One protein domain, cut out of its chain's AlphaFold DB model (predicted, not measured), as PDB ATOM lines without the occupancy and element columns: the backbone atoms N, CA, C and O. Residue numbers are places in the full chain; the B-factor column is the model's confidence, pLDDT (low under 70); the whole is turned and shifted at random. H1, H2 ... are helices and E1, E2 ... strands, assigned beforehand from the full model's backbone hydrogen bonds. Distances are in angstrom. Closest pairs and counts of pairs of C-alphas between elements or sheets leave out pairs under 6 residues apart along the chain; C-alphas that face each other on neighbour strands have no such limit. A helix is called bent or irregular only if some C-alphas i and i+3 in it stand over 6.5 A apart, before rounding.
ATOM      1  N   GLY A  92      35.906 -32.378  40.620       77.25
ATOM      2  CA  GLY A  92      36.320 -33.549  39.868       77.25
ATOM      3  C   GLY A  92      35.303 -33.999  38.817       77.25
ATOM      4  O   GLY A  92      34.237 -33.415  38.602       77.25
ATOM      5  N   TRP A  93      35.701 -35.039  38.091       77.88
ATOM      6  CA  TRP A  93      34.886 -35.711  37.089       77.88
ATOM      7  C   TRP A  93      34.588 -37.124  37.566       77.88
ATOM      8  O   TRP A  93      35.524 -37.909  37.760       77.88
ATOM      9  N   ALA A  94      33.297 -37.438  37.676       79.25
ATOM     10  CA  ALA A  94      32.825 -38.726  38.158       79.25
ATOM     11  C   ALA A  94      32.776 -39.797  37.067       79.25
ATOM     12  O   ALA A  94      33.169 -39.608  35.915       79.25
ATOM     13  N   GLN A  95      32.196 -40.933  37.444       92.12
ATOM     14  CA  GLN A  95      31.928 -42.063  36.563       92.12
ATOM     15  C   GLN A  95      30.675 -41.896  35.693       92.12
ATOM     16  O   GLN A  95      30.336 -42.824  34.968       92.12
ATOM     17  N   TRP A  96      29.998 -40.739  35.715       93.38
ATOM     18  CA  TRP A  96      28.754 -40.509  34.963       93.38
ATOM     19  C   TRP A  96      28.828 -40.882  33.472       93.38
ATOM     20  O   TRP A  96      27.852 -41.430  32.963       93.38
ATOM     21  N   PRO A  97      29.954 -40.672  32.753       91.06
ATOM     22  CA  PRO A  97      30.073 -41.140  31.373       91.06
ATOM     23  C   PRO A  97      29.968 -42.666  31.216       91.06
ATOM     24  O   PRO A  97      29.503 -43.143  30.184       91.06
ATOM     25  N   ASN A  98      30.360 -43.442  32.228       92.31
ATOM     26  CA  ASN A  98      30.250 -44.902  32.208       92.31
ATOM     27  C   ASN A  98      28.800 -45.377  32.365       92.31
ATOM     28  O   ASN A  98      28.474 -46.479  31.928       92.31
ATOM     29  N   PHE A  99      27.902 -44.537  32.893       94.50
ATOM     30  CA  PHE A  99      26.487 -44.891  33.043       94.50
ATOM     31  C   PHE A  99      25.810 -45.081  31.680       94.50
ATOM     32  O   PHE A  99      24.885 -45.874  31.562       94.50
ATOM     33  N   PHE A 100      26.316 -44.455  30.609       91.50
ATOM     34  CA  PHE A 100      25.841 -44.718  29.242       91.50
ATOM     35  C   PHE A 100      26.138 -46.137  28.742       91.50
ATOM     36  O   PHE A 100      25.490 -46.595  27.802       91.50
ATOM     37  N   HIS A 101      27.097 -46.822  29.368       92.25
ATOM     38  CA  HIS A 101      27.393 -48.236  29.146       92.25
ATOM     39  C   HIS A 101      26.718 -49.148  30.167       92.25
ATOM     40  O   HIS A 101      27.084 -50.315  30.246       92.25
ATOM     41  N   GLU A 102      25.783 -48.614  30.951       95.50
ATOM     42  CA  GLU A 102      25.096 -49.333  32.023       95.50
ATOM     43  C   GLU A 102      26.057 -49.835  33.110       95.50
ATOM     44  O   GLU A 102      25.832 -50.875  33.714       95.50
ATOM     45  N   ARG A 103      27.156 -49.105  33.369       96.81
ATOM     46  CA  ARG A 103      28.174 -49.499  34.356       96.81
ATOM     47  C   ARG A 103      28.407 -48.427  35.407       96.81
ATOM     48  O   ARG A 103      28.910 -47.346  35.095       96.81
ATOM     49  N   LEU A 104      28.136 -48.771  36.660       97.69
ATOM     50  CA  LEU A 104      28.625 -48.069  37.842       97.69
ATOM     51  C   LEU A 104      29.785 -48.881  38.426       97.69
ATOM     52  O   LEU A 104      29.565 -49.958  38.973       97.69
ATOM     53  N   TYR A 105      31.022 -48.401  38.284       97.94
ATOM     54  CA  TYR A 105      32.175 -49.137  38.797       97.94
ATOM     55  C   TYR A 105      32.240 -49.017  40.318       97.94
ATOM     56  O   TYR A 105      32.246 -47.918  40.870       97.94
ATOM     57  N   THR A 106      32.346 -50.154  40.994       97.88
ATOM     58  CA  THR A 106      32.631 -50.226  42.431       97.88
ATOM     59  C   THR A 106      34.140 -50.237  42.666       97.88
ATOM     60  O   THR A 106      34.646 -49.536  43.546       97.88
ATOM     61  N   ASN A 107      34.879 -50.900  41.772       97.56
ATOM     62  CA  ASN A 107      36.334 -50.886  41.722       97.56
ATOM     63  C   ASN A 107      36.829 -50.960  40.267       97.56
ATOM     64  O   ASN A 107      37.015 -52.033  39.694       97.56
ATOM     65  N   SER A 108      37.089 -49.801  39.651       95.56
ATOM     66  CA  SER A 108      37.581 -49.730  38.269       95.56
ATOM     67  C   SER A 108      38.950 -50.388  38.058       95.56
ATOM     68  O   SER A 108      39.242 -50.804  36.942       95.56
ATOM     69  N   GLY A 109      39.788 -50.477  39.099       95.56
ATOM     70  CA  GLY A 109      41.093 -51.144  39.026       95.56
ATOM     71  C   GLY A 109      40.968 -52.665  38.934       95.56
ATOM     72  O   GLY A 109      41.730 -53.297  38.208       95.56
ATOM     73  N   ALA A 110      39.965 -53.230  39.611       97.00
ATOM     74  CA  ALA A 110      39.600 -54.643  39.529       97.00
ATOM     75  C   ALA A 110      38.617 -54.957  38.380       97.00
ATOM     76  O   ALA A 110      38.345 -56.119  38.093       97.00
ATOM     77  N   GLY A 111      38.085 -53.931  37.707       97.12
ATOM     78  CA  GLY A 111      37.061 -54.090  36.672       97.12
ATOM     79  C   GLY A 111      35.677 -54.445  37.220       97.12
ATOM     80  O   GLY A 111      34.827 -54.894  36.456       97.12
ATOM     81  N   GLU A 112      35.440 -54.235  38.514       97.94
ATOM     82  CA  GLU A 112      34.178 -54.540  39.186       97.94
ATOM     83  C   GLU A 112      33.178 -53.396  39.009       97.94
ATOM     84  O   GLU A 112      33.499 -52.216  39.203       97.94
ATOM     85  N   PHE A 113      31.954 -53.750  38.631       98.25
ATOM     86  CA  PHE A 113      30.862 -52.813  38.423       98.25
ATOM     87  C   PHE A 113      29.516 -53.467  38.715       98.25
ATOM     88  O   PHE A 113      29.380 -54.690  38.706       98.25
ATOM     89  N   VAL A 114      28.513 -52.620  38.911       98.19
ATOM     90  CA  VAL A 114      27.101 -52.996  38.948       98.19
ATOM     91  C   VAL A 114      26.355 -52.322  37.804       98.19
ATOM     92  O   VAL A 114      26.781 -51.278  37.293       98.19
ATOM     93  N   GLU A 115      25.260 -52.943  37.373       98.06
ATOM     94  CA  GLU A 115      24.427 -52.401  36.305       98.06
ATOM     95  C   GLU A 115      23.656 -51.169  36.785       98.06
ATOM     96  O   GLU A 115      23.139 -51.131  37.901       98.06
ATOM     97  N   ILE A 116      23.582 -50.147  35.934       97.75
ATOM     98  CA  ILE A 116      22.853 -48.904  36.200       97.75
ATOM     99  C   ILE A 116      22.129 -48.452  34.936       97.75
ATOM    100  O   ILE A 116      22.629 -48.632  33.831       97.75
ATOM    101  N   ASP A 117      20.961 -47.832  35.073       97.06
ATOM    102  CA  ASP A 117      20.255 -47.293  33.914       97.06
ATOM    103  C   ASP A 117      21.004 -46.092  33.299       97.06
ATOM    104  O   ASP A 117      21.503 -45.202  33.998       97.06
ATOM    105  N   ARG A 118      21.035 -46.028  31.963       94.88
ATOM    106  CA  ARG A 118      21.658 -44.939  31.197       94.88
ATOM    107  C   ARG A 118      21.075 -43.569  31.520       94.88
ATOM    108  O   ARG A 118      21.786 -42.571  31.364       94.88
ATOM    109  N   TRP A 119      19.815 -43.486  31.957       95.75
ATOM    110  CA  TRP A 119      19.177 -42.213  32.304       95.75
ATOM    111  C   TRP A 119      19.948 -41.467  33.403       95.75
ATOM    112  O   TRP A 119      20.012 -40.234  33.360       95.75
ATOM    113  N   TYR A 120      20.622 -42.180  34.315       95.88
ATOM    114  CA  TYR A 120      21.470 -41.560  35.336       95.88
ATOM    115  C   TYR A 120      22.620 -40.759  34.720       95.88
ATOM    116  O   TYR A 120      22.952 -39.691  35.229       95.88
ATOM    117  N   GLY A 121      23.204 -41.228  33.611       94.00
ATOM    118  CA  GLY A 121      24.253 -40.499  32.892       94.00
ATOM    119  C   GLY A 121      23.741 -39.163  32.353       94.00
ATOM    120  O   GLY A 121      24.368 -38.122  32.560       94.00
ATOM    121  N   PHE A 122      22.551 -39.169  31.743       94.69
ATOM    122  CA  PHE A 122      21.890 -37.955  31.259       94.69
ATOM    123  C   PHE A 122      21.562 -36.980  32.396       94.69
ATOM    124  O   PHE A 122      21.851 -35.784  32.265       94.69
ATOM    125  N   LEU A 123      20.987 -37.464  33.504       96.31
ATOM    126  CA  LEU A 123      20.639 -36.619  34.649       96.31
ATOM    127  C   LEU A 123      21.890 -35.988  35.264       96.31
ATOM    128  O   LEU A 123      21.945 -34.772  35.454       96.31
ATOM    129  N   TRP A 124      22.902 -36.795  35.569       95.88
ATOM    130  CA  TRP A 124      24.083 -36.304  36.266       95.88
ATOM    131  C   TRP A 124      24.913 -35.350  35.423       95.88
ATOM    132  O   TRP A 124      25.409 -34.353  35.943       95.88
ATOM    133  N   LEU A 125      25.002 -35.572  34.112       94.81
ATOM    134  CA  LEU A 125      25.649 -34.614  33.221       94.81
ATOM    135  C   LEU A 125      24.847 -33.325  33.050       94.81
ATOM    136  O   LEU A 125      25.454 -32.275  32.843       94.81
ATOM    137  N   PHE A 126      23.520 -33.359  33.192       96.88
ATOM    138  CA  PHE A 126      22.714 -32.142  33.276       96.88
ATOM    139  C   PHE A 126      23.002 -31.372  34.575       96.88
ATOM    140  O   PHE A 126      23.357 -30.192  34.521       96.88
ATOM    141  N   ILE A 127      22.922 -32.057  35.725       96.56
ATOM    142  CA  ILE A 127      23.218 -31.509  37.062       96.56
ATOM    143  C   ILE A 127      24.628 -30.925  37.105       96.56
ATOM    144  O   ILE A 127      24.833 -29.834  37.636       96.56
ATOM    145  N   ALA A 128      25.602 -31.621  36.520       95.19
ATOM    146  CA  ALA A 128      26.967 -31.144  36.437       95.19
ATOM    147  C   ALA A 128      27.095 -29.989  35.435       95.19
ATOM    148  O   ALA A 128      27.628 -28.938  35.781       95.19
ATOM    149  N   GLY A 129      26.574 -30.120  34.217       95.50
ATOM    150  CA  GLY A 129      26.751 -29.127  33.155       95.50
ATOM    151  C   GLY A 129      26.155 -27.757  33.476       95.50
ATOM    152  O   GLY A 129      26.758 -26.735  33.134       95.50
ATOM    153  N   MET A 130      25.029 -27.712  34.198       97.50
ATOM    154  CA  MET A 130      24.351 -26.465  34.570       97.50
ATOM    155  C   MET A 130      25.261 -25.461  35.303       97.50
ATOM    156  O   MET A 130      25.510 -24.378  34.763       97.50
ATOM    157  N   PRO A 131      25.796 -25.763  36.500       96.31
ATOM    158  CA  PRO A 131      26.688 -24.852  37.201       96.31
ATOM    159  C   PRO A 131      28.062 -24.738  36.529       96.31
ATOM    160  O   PRO A 131      28.710 -23.708  36.712       96.31
ATOM    161  N   TRP A 132      28.489 -25.720  35.714       93.62
ATOM    162  CA  TRP A 132      29.761 -25.622  34.977       93.62
ATOM    163  C   TRP A 132      29.758 -24.413  34.046       93.62
ATOM    164  O   TRP A 132      30.691 -23.617  34.019       93.62
ATOM    165  N   ALA A 133      28.668 -24.257  33.299       94.44
ATOM    166  CA  ALA A 133      28.464 -23.114  32.425       94.44
ATOM    167  C   ALA A 133      28.011 -21.871  33.215       94.44
ATOM    168  O   ALA A 133      28.446 -20.749  32.942       94.44
ATOM    169  N   GLY A 134      27.105 -22.076  34.174       96.81
ATOM    170  CA  GLY A 134      26.296 -21.032  34.791       96.81
ATOM    171  C   GLY A 134      26.973 -20.215  35.892       96.81
ATOM    172  O   GLY A 134      26.592 -19.062  36.083       96.81
ATOM    173  N   LEU A 135      27.975 -20.736  36.607       96.31
ATOM    174  CA  LEU A 135      28.609 -19.991  37.709       96.31
ATOM    175  C   LEU A 135      29.366 -18.746  37.220       96.31
ATOM    176  O   LEU A 135      29.274 -17.683  37.837       96.31
ATOM    177  N   ALA A 136      30.027 -18.823  36.063       96.12
ATOM    178  CA  ALA A 136      30.581 -17.638  35.412       96.12
ATOM    179  C   ALA A 136      29.489 -16.647  34.981       96.12
ATOM    180  O   ALA A 136      29.651 -15.443  35.182       96.12
ATOM    181  N   ALA A 137      28.333 -17.122  34.508       97.75
ATOM    182  CA  ALA A 137      27.188 -16.260  34.212       97.75
ATOM    183  C   ALA A 137      26.663 -15.531  35.461       97.75
ATOM    184  O   ALA A 137      26.300 -14.355  35.367       97.75
ATOM    185  N   CYS A 138      26.674 -16.182  36.631       96.88
ATOM    186  CA  CYS A 138      26.349 -15.539  37.905       96.88
ATOM    187  C   CYS A 138      27.282 -14.355  38.173       96.88
ATOM    188  O   CYS A 138      26.794 -13.269  38.465       96.88
ATOM    189  N   LEU A 139      28.598 -14.510  38.001       94.38
ATOM    190  CA  LEU A 139      29.540 -13.404  38.219       94.38
ATOM    191  C   LEU A 139      29.436 -12.315  37.141       94.38
ATOM    192  O   LEU A 139      29.524 -11.126  37.442       94.38
ATOM    193  N   VAL A 140      29.176 -12.681  35.885       95.50
ATOM    194  CA  VAL A 140      28.923 -11.710  34.802       95.50
ATOM    195  C   VAL A 140      27.649 -10.904  35.069       95.50
ATOM    196  O   VAL A 140      27.606  -9.704  34.784       95.50
ATOM    197  N   ALA A 141      26.625 -11.510  35.675       95.38
ATOM    198  CA  ALA A 141      25.406 -10.813  36.086       95.38
ATOM    199  C   ALA A 141      25.703  -9.651  37.049       95.38
ATOM    200  O   ALA A 141      24.980  -8.646  37.081       95.38
ATOM    201  N   TRP A 142      26.801  -9.753  37.798       91.94
ATOM    202  CA  TRP A 142      27.233  -8.719  38.721       91.94
ATOM    203  C   TRP A 142      27.717  -7.507  37.931       91.94
ATOM    204  O   TRP A 142      27.197  -6.419  38.172       91.94
ATOM    205  N   CYS A 143      28.543  -7.726  36.890       91.06
ATOM    206  CA  CYS A 143      29.118  -6.748  35.940       91.06
ATOM    207  C   CYS A 143      28.109  -5.828  35.224       91.06
ATOM    208  O   CYS A 143      28.503  -4.781  34.695       91.06
ATOM    209  N   GLY A 144      26.828  -6.201  35.183       89.00
ATOM    210  CA  GLY A 144      25.797  -5.463  34.453       89.00
ATOM    211  C   GLY A 144      24.572  -5.060  35.259       89.00
ATOM    212  O   GLY A 144      23.619  -4.591  34.664       89.00
ATOM    213  N   SER A 145      24.538  -5.241  36.573       86.88
ATOM    214  CA  SER A 145      23.397  -4.901  37.441       86.88
ATOM    215  C   SER A 145      22.729  -3.537  37.119       86.88
ATOM    216  O   SER A 145      23.411  -2.509  37.157       86.88
ATOM    217  N   ILE A 146      21.410  -3.498  36.819       83.38
ATOM    218  CA  ILE A 146      20.681  -2.219  36.604       83.38
ATOM    219  C   ILE A 146      20.265  -1.550  37.921       83.38
ATOM    220  O   ILE A 146      20.152  -0.331  38.029       83.38
ATOM    221  N   ARG A 147      19.998  -2.340  38.954       84.12
ATOM    222  CA  ARG A 147      19.632  -1.777  40.251       84.12
ATOM    223  C   ARG A 147      20.885  -1.529  41.065       84.12
ATOM    224  O   ARG A 147      21.798  -2.358  41.084       84.12
ATOM    225  N   GLU A 148      20.908  -0.397  41.750       79.50
ATOM    226  CA  GLU A 148      21.951  -0.080  42.713       79.50
ATOM    227  C   GLU A 148      22.159  -1.260  43.672       79.50
ATOM    228  O   GLU A 148      21.209  -1.820  44.220       79.50
ATOM    229  N   THR A 149      23.410  -1.697  43.812       80.94
ATOM    230  CA  THR A 149      23.757  -2.872  44.617       80.94
ATOM    231  C   THR A 149      24.595  -2.410  45.795       80.94
ATOM    232  O   THR A 149      25.815  -2.423  45.735       80.94
ATOM    233  N   ARG A 150      23.911  -1.952  46.846       81.31
ATOM    234  CA  ARG A 150      24.537  -1.593  48.129       81.31
ATOM    235  C   ARG A 150      25.254  -2.788  48.757       81.31
ATOM    236  O   ARG A 150      24.872  -3.930  48.508       81.31
ATOM    237  N   LEU A 151      26.201  -2.523  49.650       77.81
ATOM    238  CA  LEU A 151      26.957  -3.543  50.381       77.81
ATOM    239  C   LEU A 151      26.092  -4.673  50.979       77.81
ATOM    240  O   LEU A 151      26.399  -5.845  50.795       77.81
ATOM    241  N   TRP A 152      24.975  -4.360  51.641       80.56
ATOM    242  CA  TRP A 152      24.115  -5.400  52.222       80.56
ATOM    243  C   TRP A 152      23.441  -6.288  51.164       80.56
ATOM    244  O   TRP A 152      23.223  -7.469  51.414       80.56
ATOM    245  N   HIS A 153      23.165  -5.770  49.959       87.50
ATOM    246  CA  HIS A 153      22.676  -6.600  48.857       87.50
ATOM    247  C   HIS A 153      23.736  -7.609  48.422       87.50
ATOM    248  O   HIS A 153      23.389  -8.733  48.077       87.50
ATOM    249  N   TRP A 154      25.017  -7.227  48.445       85.62
ATOM    250  CA  TRP A 154      26.113  -8.156  48.183       85.62
ATOM    251  C   TRP A 154      26.191  -9.247  49.242       85.62
ATOM    252  O   TRP A 154      26.307 -10.414  48.882       85.62
ATOM    253  N   LEU A 155      26.051  -8.891  50.522       84.50
ATOM    254  CA  LEU A 155      26.016  -9.869  51.612       84.50
ATOM    255  C   LEU A 155      24.860 -10.857  51.445       84.50
ATOM    256  O   LEU A 155      25.085 -12.060  51.518       84.50
ATOM    257  N   ILE A 156      23.649 -10.376  51.143       90.50
ATOM    258  CA  ILE A 156      22.502 -11.262  50.888       90.50
ATOM    259  C   ILE A 156      22.744 -12.116  49.646       90.50
ATOM    260  O   ILE A 156      22.470 -13.305  49.675       90.50
ATOM    261  N   ARG A 157      23.290 -11.550  48.565       92.12
ATOM    262  CA  ARG A 157      23.602 -12.309  47.349       92.12
ATOM    263  C   ARG A 157      24.578 -13.452  47.636       92.12
ATOM    264  O   ARG A 157      24.333 -14.574  47.196       92.12
ATOM    265  N   LEU A 158      25.653 -13.177  48.376       88.56
ATOM    266  CA  LEU A 158      26.630 -14.181  48.805       88.56
ATOM    267  C   LEU A 158      25.989 -15.216  49.734       88.56
ATOM    268  O   LEU A 158      26.179 -16.410  49.516       88.56
ATOM    269  N   ALA A 159      25.180 -14.779  50.701       88.81
ATOM    270  CA  ALA A 159      24.445 -15.664  51.599       88.81
ATOM    271  C   ALA A 159      23.458 -16.565  50.843       88.81
ATOM    272  O   ALA A 159      23.371 -17.747  51.144       88.81
ATOM    273  N   CYS A 160      22.760 -16.059  49.823       95.69
ATOM    274  CA  CYS A 160      21.883 -16.872  48.987       95.69
ATOM    275  C   CYS A 160      22.673 -17.942  48.229       95.69
ATOM    276  O   CYS A 160      22.274 -19.100  48.260       95.69
ATOM    277  N   GLY A 161      23.788 -17.586  47.581       94.06
ATOM    278  CA  GLY A 161      24.634 -18.555  46.875       94.06
ATOM    279  C   GLY A 161      25.242 -19.590  47.822       94.06
ATOM    280  O   GLY A 161      24.871 -20.761  47.799       94.06
ATOM    281  N   PHE A 162      26.151 -19.159  48.695       92.06
ATOM    282  CA  PHE A 162      26.903 -20.063  49.569       92.06
ATOM    283  C   PHE A 162      26.043 -20.717  50.652       92.06
ATOM    284  O   PHE A 162      26.279 -21.874  50.984       92.06
ATOM    285  N   GLY A 163      25.017 -20.030  51.160       92.31
ATOM    286  CA  GLY A 163      24.061 -20.616  52.099       92.31
ATOM    287  C   GLY A 163      23.239 -21.735  51.462       92.31
ATOM    288  O   GLY A 163      23.083 -22.782  52.080       92.31
ATOM    289  N   SER A 164      22.800 -21.582  50.204       97.12
ATOM    290  CA  SER A 164      22.144 -22.683  49.475       97.12
ATOM    291  C   SER A 164      23.091 -23.867  49.282       97.12
ATOM    292  O   SER A 164      22.682 -25.012  49.453       97.12
ATOM    293  N   GLY A 165      24.368 -23.600  48.988       95.12
ATOM    294  CA  GLY A 165      25.411 -24.625  48.953       95.12
ATOM    295  C   GLY A 165      25.550 -25.369  50.286       95.12
ATOM    296  O   GLY A 165      25.484 -26.593  50.308       95.12
ATOM    297  N   ALA A 166      25.693 -24.650  51.401       94.25
ATOM    298  CA  ALA A 166      25.831 -25.248  52.731       94.25
ATOM    299  C   ALA A 166      24.615 -26.109  53.117       94.25
ATOM    300  O   ALA A 166      24.782 -27.221  53.611       94.25
ATOM    301  N   VAL A 167      23.400 -25.631  52.827       97.44
ATOM    302  CA  VAL A 167      22.168 -26.412  53.023       97.44
ATOM    303  C   VAL A 167      22.193 -27.686  52.179       97.44
ATOM    304  O   VAL A 167      21.883 -28.754  52.693       97.44
ATOM    305  N   MET A 168      22.603 -27.606  50.911       97.81
ATOM    306  CA  MET A 168      22.679 -28.781  50.039       97.81
ATOM    307  C   MET A 168      23.721 -29.803  50.507       97.81
ATOM    308  O   MET A 168      23.456 -30.996  50.434       97.81
ATOM    309  N   LEU A 169      24.874 -29.365  51.023       95.56
ATOM    310  CA  LEU A 169      25.862 -30.283  51.606       95.56
ATOM    311  C   LEU A 169      25.298 -31.012  52.823       95.56
ATOM    312  O   LEU A 169      25.425 -32.228  52.911       95.56
ATOM    313  N   SER A 170      24.616 -30.287  53.712       97.62
ATOM    314  CA  SER A 170      23.954 -30.898  54.866       97.62
ATOM    315  C   SER A 170      22.887 -31.908  54.435       97.62
ATOM    316  O   SER A 170      22.815 -32.990  55.010       97.62
ATOM    317  N   LEU A 171      22.102 -31.602  53.396       98.06
ATOM    318  CA  LEU A 171      21.134 -32.547  52.834       98.06
ATOM    319  C   LEU A 171      21.816 -33.775  52.225       98.06
ATOM    320  O   LEU A 171      21.346 -34.881  52.455       98.06
ATOM    321  N   PHE A 172      22.919 -33.600  51.497       97.69
ATOM    322  CA  PHE A 172      23.677 -34.701  50.901       97.69
ATOM    323  C   PHE A 172      24.261 -35.646  51.958       97.69
ATOM    324  O   PHE A 172      24.246 -36.856  51.775       97.69
ATOM    325  N   GLU A 173      24.757 -35.098  53.068       97.00
ATOM    326  CA  GLU A 173      25.319 -35.878  54.177       97.00
ATOM    327  C   GLU A 173      24.234 -36.559  55.026       97.00
ATOM    328  O   GLU A 173      24.465 -37.640  55.558       97.00
ATOM    329  N   THR A 174      23.053 -35.943  55.142       98.19
ATOM    330  CA  THR A 174      21.938 -36.483  55.941       98.19
ATOM    331  C   THR A 174      21.110 -37.512  55.169       98.19
ATOM    332  O   THR A 174      20.623 -38.461  55.774       98.19
ATOM    333  N   PHE A 175      20.944 -37.316  53.859       98.06
ATOM    334  CA  PHE A 175      20.100 -38.136  52.981       98.06
ATOM    335  C   PHE A 175      20.868 -38.556  51.714       98.06
ATOM    336  O   PHE A 175      20.486 -38.169  50.600       98.06
ATOM    337  N   PRO A 176      21.994 -39.288  51.845       97.75
ATOM    338  CA  PRO A 176      22.811 -39.699  50.704       97.75
ATOM    339  C   PRO A 176      22.023 -40.503  49.661       97.75
ATOM    340  O   PRO A 176      22.327 -40.406  48.471       97.75
ATOM    341  N   GLU A 177      20.974 -41.218  50.067       97.75
ATOM    342  CA  GLU A 177      20.099 -42.017  49.208       97.75
ATOM    343  C   GLU A 177      19.323 -41.196  48.164       97.75
ATOM    344  O   GLU A 177      18.938 -41.717  47.118       97.75
ATOM    345  N   TRP A 178      19.130 -39.891  48.388       97.44
ATOM    346  CA  TRP A 178      18.469 -39.010  47.412       97.44
ATOM    347  C   TRP A 178      19.389 -38.571  46.282       97.44
ATOM    348  O   TRP A 178      18.922 -38.116  45.235       97.44
ATOM    349  N   PHE A 179      20.695 -38.660  46.508       97.19
ATOM    350  CA  PHE A 179      21.689 -38.153  45.582       97.19
ATOM    351  C   PHE A 179      22.440 -39.308  44.940       97.19
ATOM    352  O   PHE A 179      22.539 -39.361  43.720       97.19
ATOM    353  N   LEU A 180      22.939 -40.259  45.721       97.38
ATOM    354  CA  LEU A 180      23.790 -41.326  45.216       97.38
ATOM    355  C   LEU A 180      22.977 -42.384  44.453       97.38
ATOM    356  O   LEU A 180      21.963 -42.876  44.951       97.38
ATOM    357  N   PRO A 181      23.401 -42.757  43.233       96.75
ATOM    358  CA  PRO A 181      22.691 -43.760  42.454       96.75
ATOM    359  C   PRO A 181      22.753 -45.125  43.144       96.75
ATOM    360  O   PRO A 181      23.813 -45.540  43.599       96.75
ATOM    361  N   LEU A 182      21.629 -45.848  43.156       97.50
ATOM    362  CA  LEU A 182      21.544 -47.223  43.669       97.50
ATOM    363  C   LEU A 182      21.947 -47.382  45.150       97.50
ATOM    364  O   LEU A 182      22.276 -48.496  45.563       97.50
ATOM    365  N   TYR A 183      21.893 -46.305  45.945       97.94
ATOM    366  CA  TYR A 183      22.346 -46.297  47.340       97.94
ATOM    367  C   TYR A 183      21.742 -47.430  48.174       97.94
ATOM    368  O   TYR A 183      22.492 -48.214  48.741       97.94
ATOM    369  N   ASP A 184      20.417 -47.605  48.143       97.88
ATOM    370  CA  ASP A 184      19.722 -48.645  48.922       97.88
ATOM    371  C   ASP A 184      20.211 -50.070  48.606       97.88
ATOM    372  O   ASP A 184      20.218 -50.945  49.466       97.88
ATOM    373  N   SER A 185      20.630 -50.321  47.362       98.06
ATOM    374  CA  SER A 185      21.145 -51.631  46.938       98.06
ATOM    375  C   SER A 185      22.649 -51.808  47.154       98.06
ATOM    376  O   SER A 185      23.141 -52.934  47.101       98.06
ATOM    377  N   LEU A 186      23.375 -50.708  47.378       98.12
ATOM    378  CA  LEU A 186      24.835 -50.659  47.483       98.12
ATOM    379  C   LEU A 186      25.312 -50.075  48.817       98.12
ATOM    380  O   LEU A 186      26.454 -49.631  48.919       98.12
ATOM    381  N   GLU A 187      24.448 -50.026  49.833       98.06
ATOM    382  CA  GLU A 187      24.725 -49.325  51.089       98.06
ATOM    383  C   GLU A 187      26.024 -49.826  51.738       98.06
ATOM    384  O   GLU A 187      26.884 -49.030  52.114       98.06
ATOM    385  N   LEU A 188      26.220 -51.149  51.776       98.12
ATOM    386  CA  LEU A 188      27.430 -51.769  52.323       98.12
ATOM    387  C   LEU A 188      28.691 -51.363  51.543       98.12
ATOM    388  O   LEU A 188      29.723 -51.078  52.143       98.12
ATOM    389  N   GLN A 189      28.612 -51.285  50.214       98.38
ATOM    390  CA  GLN A 189      29.722 -50.867  49.358       98.38
ATOM    391  C   GLN A 189      30.025 -49.371  49.513       98.38
ATOM    392  O   GLN A 189      31.188 -48.972  49.477       98.38
ATOM    393  N   TYR A 190      29.001 -48.538  49.717       97.94
ATOM    394  CA  TYR A 190      29.170 -47.116  50.023       97.94
ATOM    395  C   TYR A 190      29.781 -46.872  51.411       97.94
ATOM    396  O   TYR A 190      30.419 -45.839  51.612       97.94
ATOM    397  N   GLN A 191      29.623 -47.809  52.349       97.44
ATOM    398  CA  GLN A 191      30.272 -47.770  53.664       97.44
ATOM    399  C   GLN A 191      31.718 -48.308  53.636       97.44
ATOM    400  O   GLN A 191      32.523 -47.920  54.480       97.44
ATOM    401  N   ASP A 192      32.076 -49.140  52.651       97.94
ATOM    402  CA  ASP A 192      33.405 -49.751  52.488       97.94
ATOM    403  C   ASP A 192      34.183 -49.156  51.299       97.94
ATOM    404  O   ASP A 192      34.395 -49.784  50.257       97.94
ATOM    405  N   LEU A 193      34.617 -47.903  51.444       97.88
ATOM    406  CA  LEU A 193      35.310 -47.173  50.374       97.88
ATOM    407  C   LEU A 193      36.743 -47.656  50.114       97.88
ATOM    408  O   LEU A 193      37.301 -47.326  49.068       97.88
ATOM    409  N   GLU A 194      37.335 -48.426  51.029       97.62
ATOM    410  CA  GLU A 194      38.671 -49.004  50.844       97.62
ATOM    411  C   GLU A 194      38.642 -50.077  49.751       97.62
ATOM    412  O   GLU A 194      39.453 -50.039  48.822       97.62
ATOM    413  N   ASN A 195      37.645 -50.965  49.796       97.75
ATOM    414  CA  ASN A 195      37.435 -51.968  48.752       97.75
ATOM    415  C   ASN A 195      36.667 -51.416  47.539       97.75
ATOM    416  O   ASN A 195      36.773 -51.971  46.443       97.75
ATOM    417  N   ASN A 196      35.946 -50.298  47.704       97.81
ATOM    418  CA  ASN A 196      35.146 -49.658  46.655       97.81
ATOM    419  C   ASN A 196      35.616 -48.220  46.323       97.81
ATOM    420  O   ASN A 196      34.823 -47.269  46.367       97.81
ATOM    421  N   PRO A 197      36.889 -48.009  45.933       96.94
ATOM    422  CA  PRO A 197      37.464 -46.668  45.781       96.94
ATOM    423  C   PRO A 197      36.781 -45.836  44.683       96.94
ATOM    424  O   PRO A 197      36.786 -44.603  44.709       96.94
ATOM    425  N   SER A 198      36.155 -46.502  43.709       96.94
ATOM    426  CA  SER A 198      35.375 -45.843  42.661       96.94
ATOM    427  C   SER A 198      34.099 -45.184  43.186       96.94
ATOM    428  O   SER A 198      33.744 -44.102  42.710       96.94
ATOM    429  N   LEU A 199      33.451 -45.785  44.191       97.25
ATOM    430  CA  LEU A 199      32.298 -45.186  44.862       97.25
ATOM    431  C   LEU A 199      32.717 -43.980  45.703       97.25
ATOM    432  O   LEU A 199      32.018 -42.972  45.688       97.25
ATOM    433  N   GLY A 200      33.889 -44.026  46.345       96.44
ATOM    434  CA  GLY A 200      34.435 -42.881  47.083       96.44
ATOM    435  C   GLY A 200      34.647 -41.661  46.182       96.44
ATOM    436  O   GLY A 200      34.235 -40.548  46.511       96.44
ATOM    437  N   ARG A 201      35.199 -41.879  44.981       94.94
ATOM    438  CA  ARG A 201      35.302 -40.825  43.959       94.94
ATOM    439  C   ARG A 201      33.927 -40.318  43.515       94.94
ATOM    440  O   ARG A 201      33.724 -39.109  43.450       94.94
ATOM    441  N   LEU A 202      32.979 -41.220  43.247       96.19
ATOM    442  CA  LEU A 202      31.618 -40.843  42.860       96.19
ATOM    443  C   LEU A 202      30.914 -40.010  43.941       96.19
ATOM    444  O   LEU A 202      30.234 -39.048  43.584       96.19
ATOM    445  N   ILE A 203      31.077 -40.347  45.226       96.88
ATOM    446  CA  ILE A 203      30.535 -39.574  46.351       96.88
ATOM    447  C   ILE A 203      31.066 -38.144  46.305       96.88
ATOM    448  O   ILE A 203      30.269 -37.207  46.289       96.88
ATOM    449  N   ASN A 204      32.389 -37.976  46.231       94.88
ATOM    450  CA  ASN A 204      33.023 -36.657  46.224       94.88
ATOM    451  C   ASN A 204      32.563 -35.814  45.028       94.88
ATOM    452  O   ASN A 204      32.084 -34.695  45.210       94.88
ATOM    453  N   ASP A 205      32.606 -36.378  43.821       94.06
ATOM    454  CA  ASP A 205      32.230 -35.651  42.607       94.06
ATOM    455  C   ASP A 205      30.725 -35.305  42.580       94.06
ATOM    456  O   ASP A 205      30.326 -34.230  42.122       94.06
ATOM    457  N   SER A 206      29.869 -36.192  43.104       96.12
ATOM    458  CA  SER A 206      28.420 -35.962  43.222       96.12
ATOM    459  C   SER A 206      28.109 -34.881  44.256       96.12
ATOM    460  O   SER A 206      27.325 -33.973  43.965       96.12
ATOM    461  N   ARG A 207      28.771 -34.929  45.420       95.94
ATOM    462  CA  ARG A 207      28.686 -33.925  46.488       95.94
ATOM    463  C   ARG A 207      29.056 -32.539  45.968       95.94
ATOM    464  O   ARG A 207      28.306 -31.580  46.152       95.94
ATOM    465  N   GLU A 208      30.172 -32.432  45.254       93.62
ATOM    466  CA  GLU A 208      30.622 -31.177  44.644       93.62
ATOM    467  C   GLU A 208      29.666 -30.686  43.549       93.62
ATOM    468  O   GLU A 208      29.386 -29.486  43.449       93.62
ATOM    469  N   ALA A 209      29.124 -31.591  42.731       95.38
ATOM    470  CA  ALA A 209      28.187 -31.226  41.677       95.38
ATOM    471  C   ALA A 209      26.881 -30.641  42.224       95.38
ATOM    472  O   ALA A 209      26.444 -29.593  41.733       95.38
ATOM    473  N   VAL A 210      26.284 -31.263  43.246       97.00
ATOM    474  CA  VAL A 210      25.057 -30.740  43.866       97.00
ATOM    475  C   VAL A 210      25.324 -29.455  44.645       97.00
ATOM    476  O   VAL A 210      24.514 -28.530  44.581       97.00
ATOM    477  N   TRP A 211      26.485 -29.335  45.296       96.06
ATOM    478  CA  TRP A 211      26.900 -28.109  45.974       96.06
ATOM    479  C   TRP A 211      27.002 -26.928  45.002       96.06
ATOM    480  O   TRP A 211      26.393 -25.879  45.221       96.06
ATOM    481  N   HIS A 212      27.696 -27.110  43.876       95.31
ATOM    482  CA  HIS A 212      27.793 -26.098  42.825       95.31
ATOM    483  C   HIS A 212      26.436 -25.761  42.201       95.31
ATOM    484  O   HIS A 212      26.160 -24.584  41.943       95.31
ATOM    485  N   LEU A 213      25.577 -26.760  41.970       97.56
ATOM    486  CA  LEU A 213      24.221 -26.531  41.466       97.56
ATOM    487  C   LEU A 213      23.405 -25.685  42.452       97.56
ATOM    488  O   LEU A 213      22.722 -24.750  42.034       97.56
ATOM    489  N   ALA A 214      23.517 -25.959  43.751       97.88
ATOM    490  CA  ALA A 214      22.839 -25.195  44.790       97.88
ATOM    491  C   ALA A 214      23.373 -23.760  44.906       97.88
ATOM    492  O   ALA A 214      22.575 -22.832  45.031       97.88
ATOM    493  N   ILE A 215      24.687 -23.538  44.775       96.44
ATOM    494  CA  ILE A 215      25.262 -22.182  44.710       96.44
ATOM    495  C   ILE A 215      24.721 -21.415  43.502       96.44
ATOM    496  O   ILE A 215      24.281 -20.268  43.630       96.44
ATOM    497  N   TYR A 216      24.727 -22.051  42.330       98.00
ATOM    498  CA  TYR A 216      24.153 -21.492  41.110       98.00
ATOM    499  C   TYR A 216      22.676 -21.112  41.312       98.00
ATOM    500  O   TYR A 216      22.285 -19.979  41.014       98.00
ATOM    501  N   ALA A 217      21.875 -22.020  41.876       98.50
ATOM    502  CA  ALA A 217      20.461 -21.793  42.153       98.50
ATOM    503  C   ALA A 217      20.252 -20.663  43.173       98.50
ATOM    504  O   ALA A 217      19.393 -19.811  42.969       98.50
ATOM    505  N   GLY A 218      21.074 -20.588  44.221       98.12
ATOM    506  CA  GLY A 218      21.035 -19.524  45.219       98.12
ATOM    507  C   GLY A 218      21.287 -18.136  44.625       98.12
ATOM    508  O   GLY A 218      20.532 -17.195  44.887       98.12
ATOM    509  N   PHE A 219      22.296 -17.996  43.757       97.50
ATOM    510  CA  PHE A 219      22.530 -16.740  43.035       97.50
ATOM    511  C   PHE A 219      21.391 -16.400  42.067       97.50
ATOM    512  O   PHE A 219      20.989 -15.238  41.980       97.50
ATOM    513  N   LEU A 220      20.835 -17.396  41.375       98.19
ATOM    514  CA  LEU A 220      19.678 -17.209  40.501       98.19
ATOM    515  C   LEU A 220      18.446 -16.730  41.288       98.19
ATOM    516  O   LEU A 220      17.808 -15.755  40.887       98.19
ATOM    517  N   LEU A 221      18.144 -17.358  42.427       98.38
ATOM    518  CA  LEU A 221      17.040 -16.985  43.318       98.38
ATOM    519  C   LEU A 221      17.181 -15.550  43.825       98.38
ATOM    520  O   LEU A 221      16.194 -14.812  43.851       98.38
ATOM    521  N   PHE A 222      18.400 -15.117  44.155       97.31
ATOM    522  CA  PHE A 222      18.654 -13.727  44.521       97.31
ATOM    523  C   PHE A 222      18.282 -12.758  43.384       97.31
ATOM    524  O   PHE A 222      17.583 -11.769  43.615       97.31
ATOM    525  N   GLU A 223      18.701 -13.035  42.144       97.56
ATOM    526  CA  GLU A 223      18.376 -12.174  40.996       97.56
ATOM    527  C   GLU A 223      16.876 -12.190  40.649       97.56
ATOM    528  O   GLU A 223      16.330 -11.150  40.257       97.56
ATOM    529  N   ILE A 224      16.188 -13.322  40.863       97.75
ATOM    530  CA  ILE A 224      14.720 -13.430  40.772       97.75
ATOM    531  C   ILE A 224      14.056 -12.547  41.832       97.75
ATOM    532  O   ILE A 224      13.205 -11.721  41.494       97.75
ATOM    533  N   GLY A 225      14.473 -12.653  43.097       96.88
ATOM    534  CA  GLY A 225      13.952 -11.834  44.197       96.88
ATOM    535  C   GLY A 225      14.172 -10.339  43.955       96.88
ATOM    536  O   GLY A 225      13.280  -9.517  44.174       96.88
ATOM    537  N   ARG A 226      15.324  -9.983  43.377       95.44
ATOM    538  CA  ARG A 226      15.643  -8.615  42.954       95.44
ATOM    539  C   ARG A 226      14.908  -8.178  41.684       95.44
ATOM    540  O   ARG A 226      14.985  -7.003  41.323       95.44
ATOM    541  N   ARG A 227      14.188  -9.082  41.015       96.06
ATOM    542  CA  ARG A 227      13.460  -8.855  39.757       96.06
ATOM    543  C   ARG A 227      14.353  -8.277  38.658       96.06
ATOM    544  O   ARG A 227      13.931  -7.393  37.907       96.06
ATOM    545  N   ASP A 228      15.601  -8.733  38.581       95.50
ATOM    546  CA  ASP A 228      16.519  -8.345  37.514       95.50
ATOM    547  C   ASP A 228      16.476  -9.365  36.373       95.50
ATOM    548  O   ASP A 228      17.349 -10.217  36.216       95.50
ATOM    549  N   TRP A 229      15.422  -9.282  35.561       96.81
ATOM    550  CA  TRP A 229      15.112 -10.306  34.564       96.81
ATOM    551  C   TRP A 229      16.187 -10.505  33.493       96.81
ATOM    552  O   TRP A 229      16.301 -11.611  32.973       96.81
ATOM    553  N   LYS A 230      17.020  -9.498  33.180       96.38
ATOM    554  CA  LYS A 230      18.166  -9.711  32.276       96.38
ATOM    555  C   LYS A 230      19.242 -10.570  32.939       96.38
ATOM    556  O   LYS A 230      19.770 -11.459  32.287       96.38
ATOM    557  N   ASN A 231      19.521 -10.366  34.228       97.19
ATOM    558  CA  ASN A 231      20.429 -11.237  34.978       97.19
ATOM    559  C   ASN A 231      19.856 -12.656  35.119       97.19
ATOM    560  O   ASN A 231      20.572 -13.622  34.881       97.19
ATOM    561  N   VAL A 232      18.558 -12.788  35.411       98.12
ATOM    562  CA  VAL A 232      17.869 -14.092  35.437       98.12
ATOM    563  C   VAL A 232      17.978 -14.788  34.078       98.12
ATOM    564  O   VAL A 232      18.351 -15.956  34.020       98.12
ATOM    565  N   THR A 233      17.723 -14.069  32.980       98.38
ATOM    566  CA  THR A 233      17.836 -14.597  31.608       98.38
ATOM    567  C   THR A 233      19.267 -15.030  31.298       98.38
ATOM    568  O   THR A 233      19.464 -16.109  30.751       98.38
ATOM    569  N   LEU A 234      20.270 -14.233  31.677       98.38
ATOM    570  CA  LEU A 234      21.687 -14.551  31.493       98.38
ATOM    571  C   LEU A 234      22.058 -15.868  32.189       98.38
ATOM    572  O   LEU A 234      22.578 -16.780  31.550       98.38
ATOM    573  N   ILE A 235      21.761 -15.966  33.487       98.44
ATOM    574  CA  ILE A 235      22.129 -17.107  34.332       98.44
ATOM    575  C   ILE A 235      21.387 -18.375  33.887       98.44
ATOM    576  O   ILE A 235      22.004 -19.432  33.732       98.44
ATOM    577  N   SER A 236      20.076 -18.275  33.647       98.56
ATOM    578  CA  SER A 236      19.240 -19.413  33.235       98.56
ATOM    579  C   SER A 236      19.570 -19.911  31.830       98.56
ATOM    580  O   SER A 236      19.725 -21.113  31.653       98.56
ATOM    581  N   THR A 237      19.754 -19.020  30.849       98.56
ATOM    582  CA  THR A 237      20.082 -19.416  29.466       98.56
ATOM    583  C   THR A 237      21.369 -20.228  29.430       98.56
ATOM    584  O   THR A 237      21.400 -21.312  28.854       98.56
ATOM    585  N   ILE A 238      22.425 -19.731  30.074       98.31
ATOM    586  CA  ILE A 238      23.735 -20.387  30.045       98.31
ATOM    587  C   ILE A 238      23.694 -21.704  30.820       98.31
ATOM    588  O   ILE A 238      24.190 -22.710  30.318       98.31
ATOM    589  N   GLY A 239      23.067 -21.719  32.002       98.12
ATOM    590  CA  GLY A 239      22.924 -22.938  32.795       98.12
ATOM    591  C   GLY A 239      22.120 -24.015  32.067       98.12
ATOM    592  O   GLY A 239      22.598 -25.133  31.923       98.12
ATOM    593  N   ILE A 240      20.939 -23.684  31.543       98.44
ATOM    594  CA  ILE A 240      20.056 -24.651  30.870       98.44
ATOM    595  C   ILE A 240      20.679 -25.158  29.568       98.44
ATOM    596  O   ILE A 240      20.690 -26.367  29.348       98.44
ATOM    597  N   VAL A 241      21.225 -24.277  28.718       98.06
ATOM    598  CA  VAL A 241      21.890 -24.700  27.471       98.06
ATOM    599  C   VAL A 241      23.117 -25.558  27.786       98.06
ATOM    600  O   VAL A 241      23.297 -26.600  27.159       98.06
ATOM    601  N   GLY A 242      23.913 -25.167  28.787       96.50
ATOM    602  CA  GLY A 242      25.059 -25.938  29.266       96.50
ATOM    603  C   GLY A 242      24.661 -27.329  29.761       96.50
ATOM    604  O   GLY A 242      25.180 -28.319  29.256       96.50
ATOM    605  N   GLY A 243      23.699 -27.414  30.681       96.69
ATOM    606  CA  GLY A 243      23.196 -28.677  31.226       96.69
ATOM    607  C   GLY A 243      22.575 -29.581  30.160       96.69
ATOM    608  O   GLY A 243      22.930 -30.753  30.067       96.69
ATOM    609  N   CYS A 244      21.693 -29.044  29.309       96.88
ATOM    610  CA  CYS A 244      21.068 -29.822  28.236       96.88
ATOM    611  C   CYS A 244      22.111 -30.321  27.238       96.88
ATOM    612  O   CYS A 244      22.115 -31.497  26.892       96.88
ATOM    613  N   GLY A 245      23.012 -29.453  26.774       94.50
ATOM    614  CA  GLY A 245      24.004 -29.872  25.794       94.50
ATOM    615  C   GLY A 245      25.043 -30.829  26.383       94.50
ATOM    616  O   GLY A 245      25.446 -31.752  25.686       94.50
ATOM    617  N   TRP A 246      25.410 -30.705  27.664       92.00
ATOM    618  CA  TRP A 246      26.208 -31.730  28.350       92.00
ATOM    619  C   TRP A 246      25.473 -33.065  28.399       92.00
ATOM    620  O   TRP A 246      26.040 -34.079  28.024       92.00
ATOM    621  N   SER A 247      24.205 -33.074  28.793       93.38
ATOM    622  CA  SER A 247      23.405 -34.299  28.836       93.38
ATOM    623  C   SER A 247      23.292 -34.971  27.457       93.38
ATOM    624  O   SER A 247      23.523 -36.169  27.326       93.38
ATOM    625  N   LEU A 248      23.007 -34.196  26.405       91.00
ATOM    626  CA  LEU A 248      22.694 -34.726  25.074       91.00
ATOM    627  C   LEU A 248      23.926 -35.083  24.236       91.00
ATOM    628  O   LEU A 248      23.899 -36.061  23.493       91.00
ATOM    629  N   ILE A 249      24.996 -34.288  24.313       85.50
ATOM    630  CA  ILE A 249      26.135 -34.397  23.383       85.50
ATOM    631  C   ILE A 249      27.269 -35.234  23.976       85.50
ATOM    632  O   ILE A 249      28.166 -35.640  23.255       85.50
ATOM    633  N   GLN A 250      27.229 -35.565  25.268       72.69
ATOM    634  CA  GLN A 250      28.268 -36.377  25.911       72.69
ATOM    635  C   GLN A 250      28.213 -37.869  25.611       72.69
ATOM    636  O   GLN A 250      29.160 -38.592  25.932       72.69
ATOM    637  N   ASN A 251      27.175 -38.338  24.927       68.12
ATOM    638  CA  ASN A 251      27.197 -39.671  24.357       68.12
ATOM    639  C   ASN A 251      28.108 -39.672  23.116       68.12
ATOM    640  O   ASN A 251      27.616 -39.790  22.009       68.12
ATOM    641  N   TRP A 252      29.421 -39.476  23.288       74.44
ATOM    642  CA  TRP A 252      30.462 -39.741  22.278       74.44
ATOM    643  C   TRP A 252      31.043 -41.141  22.424       74.44
ATOM    644  O   TRP A 252      31.890 -41.547  21.639       74.44
ATOM    645  N   LYS A 253      30.634 -41.886  23.450       73.69
ATOM    646  CA  LYS A 253      31.212 -43.195  23.737       73.69
ATOM    647  C   LYS A 253      30.965 -44.224  22.633       73.69
ATOM    648  O   LYS A 253      31.786 -45.111  22.449       73.69
ATOM    649  N   TRP A 254      29.918 -44.048  21.826       80.44
ATOM    650  CA  TRP A 254      29.726 -44.830  20.600       80.44
ATOM    651  C   TRP A 254      30.881 -44.670  19.600       80.44
ATOM    652  O   TRP A 254      31.169 -45.605  18.861       80.44
ATOM    653  N   ALA A 255      31.559 -43.517  19.570       83.31
ATOM    654  CA  ALA A 255      32.621 -43.231  18.611       83.31
ATOM    655  C   ALA A 255      33.826 -44.169  18.796       83.31
ATOM    656  O   ALA A 255      34.428 -44.593  17.814       83.31
ATOM    657  N   GLU A 256      34.131 -44.577  20.031       79.06
ATOM    658  CA  GLU A 256      35.206 -45.544  20.307       79.06
ATOM    659  C   GLU A 256      35.006 -46.857  19.531       79.06
ATOM    660  O   GLU A 256      35.978 -47.448  19.071       79.06
TER     661      GLU A 256
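AT A GLANCE: This is residues 92 to 256 of the 590 residues of an uncharacterized protein of Polystyrenella longa (UniProt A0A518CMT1). This is a long slab of four long helices: H5 runs through the middle, H3 packs along one side of it, and the bent H2 with H6 packs on the other side. At one end of the slab sits a small antiparallel hairpin, E1 and E2, with short H4 near it; short H7 lies beyond H6. The 165 printed residues hold seven named helices and two named strands in the order H1 E1 E2 H2 H3 H4 H5 H6 H7, mostly helix. The whole is only just compact, close to loose, with a radius of gyration of the C-alphas of 17.9 A, and spans 57 by 37 by 21 A.

HOW THE PARTS SIT: Look first at the hairpin of E1, residues 103 to 107, and E2, residues 112 to 115, antiparallel at 150 degrees, with N 104 and O 114 at 2.9 A. From there, find the hub H5, residues 197 to 225; its closest C-alphas with E1 are Ser 198 and Thr 106, 5.2 A. H3, residues 151 to 174, touches H5 at Gly 161 and Gly 218, C-alphas 4.1 A apart, opposite ways at a shallow tilt of 33 degrees, only just short of steep. H2, residues 119 to 143, was assigned by its hydrogen bonds as one helix but is bent, with C-alphas 133 and 136 6.6 A apart; its arms are H2a, 119 to 133, and H2b, 136 to 143. With its residues 127 to 131 alone, H2a touches H5, closest at C-alphas Pro 131 and Leu 213, 5.2 A, at a steep tilt of 53 degrees. H6, residues 229 to 249, touches H2a at C-alphas Gly 243 and Phe 126, 4.1 A, opposite ways at a steep tilt of 40 degrees. H5 and H6 form a helical hairpin, closest at C-alphas Glu 223 and Val 232, 5.9 A. H1, residues 96 to 99, touches H2a at C-alphas Phe 99 and Gly 121, 4.9 A. H4, residues 187 to 191, touches H5 only at the corner, and only just, with 3 pairs of C-alphas within 8 A. H7, residues 253 to 256, touches no helix. Every O i to N i+4 pair is within hydrogen-bond range in H3, H4, H5 and H6; H2a has 10 of 11, H2b 2 of 4, and H1 and H7 are too short for one.

IN THESE COORDINATES: Find C-alpha 197 at (37.464, -46.668, 45.781), where H5 begins; H5 runs 42.1 A from there to C-alpha 225 at (13.952, -11.834, 44.197). H3 is 33.8 A long, H6 28.8 A and H2a 21.2 A. H7 ends at C-alpha 256, (35.206, -45.544, 20.307).

THE WHOLE: The farthest C-alphas, Ala 110 and Glu 148, are 57.4 A apart. The printed part has no cut, and the link from H3 to H4 is long, 12 residues. Mean pLDDT of the printed part is 94.0; look for residue 251, under 70.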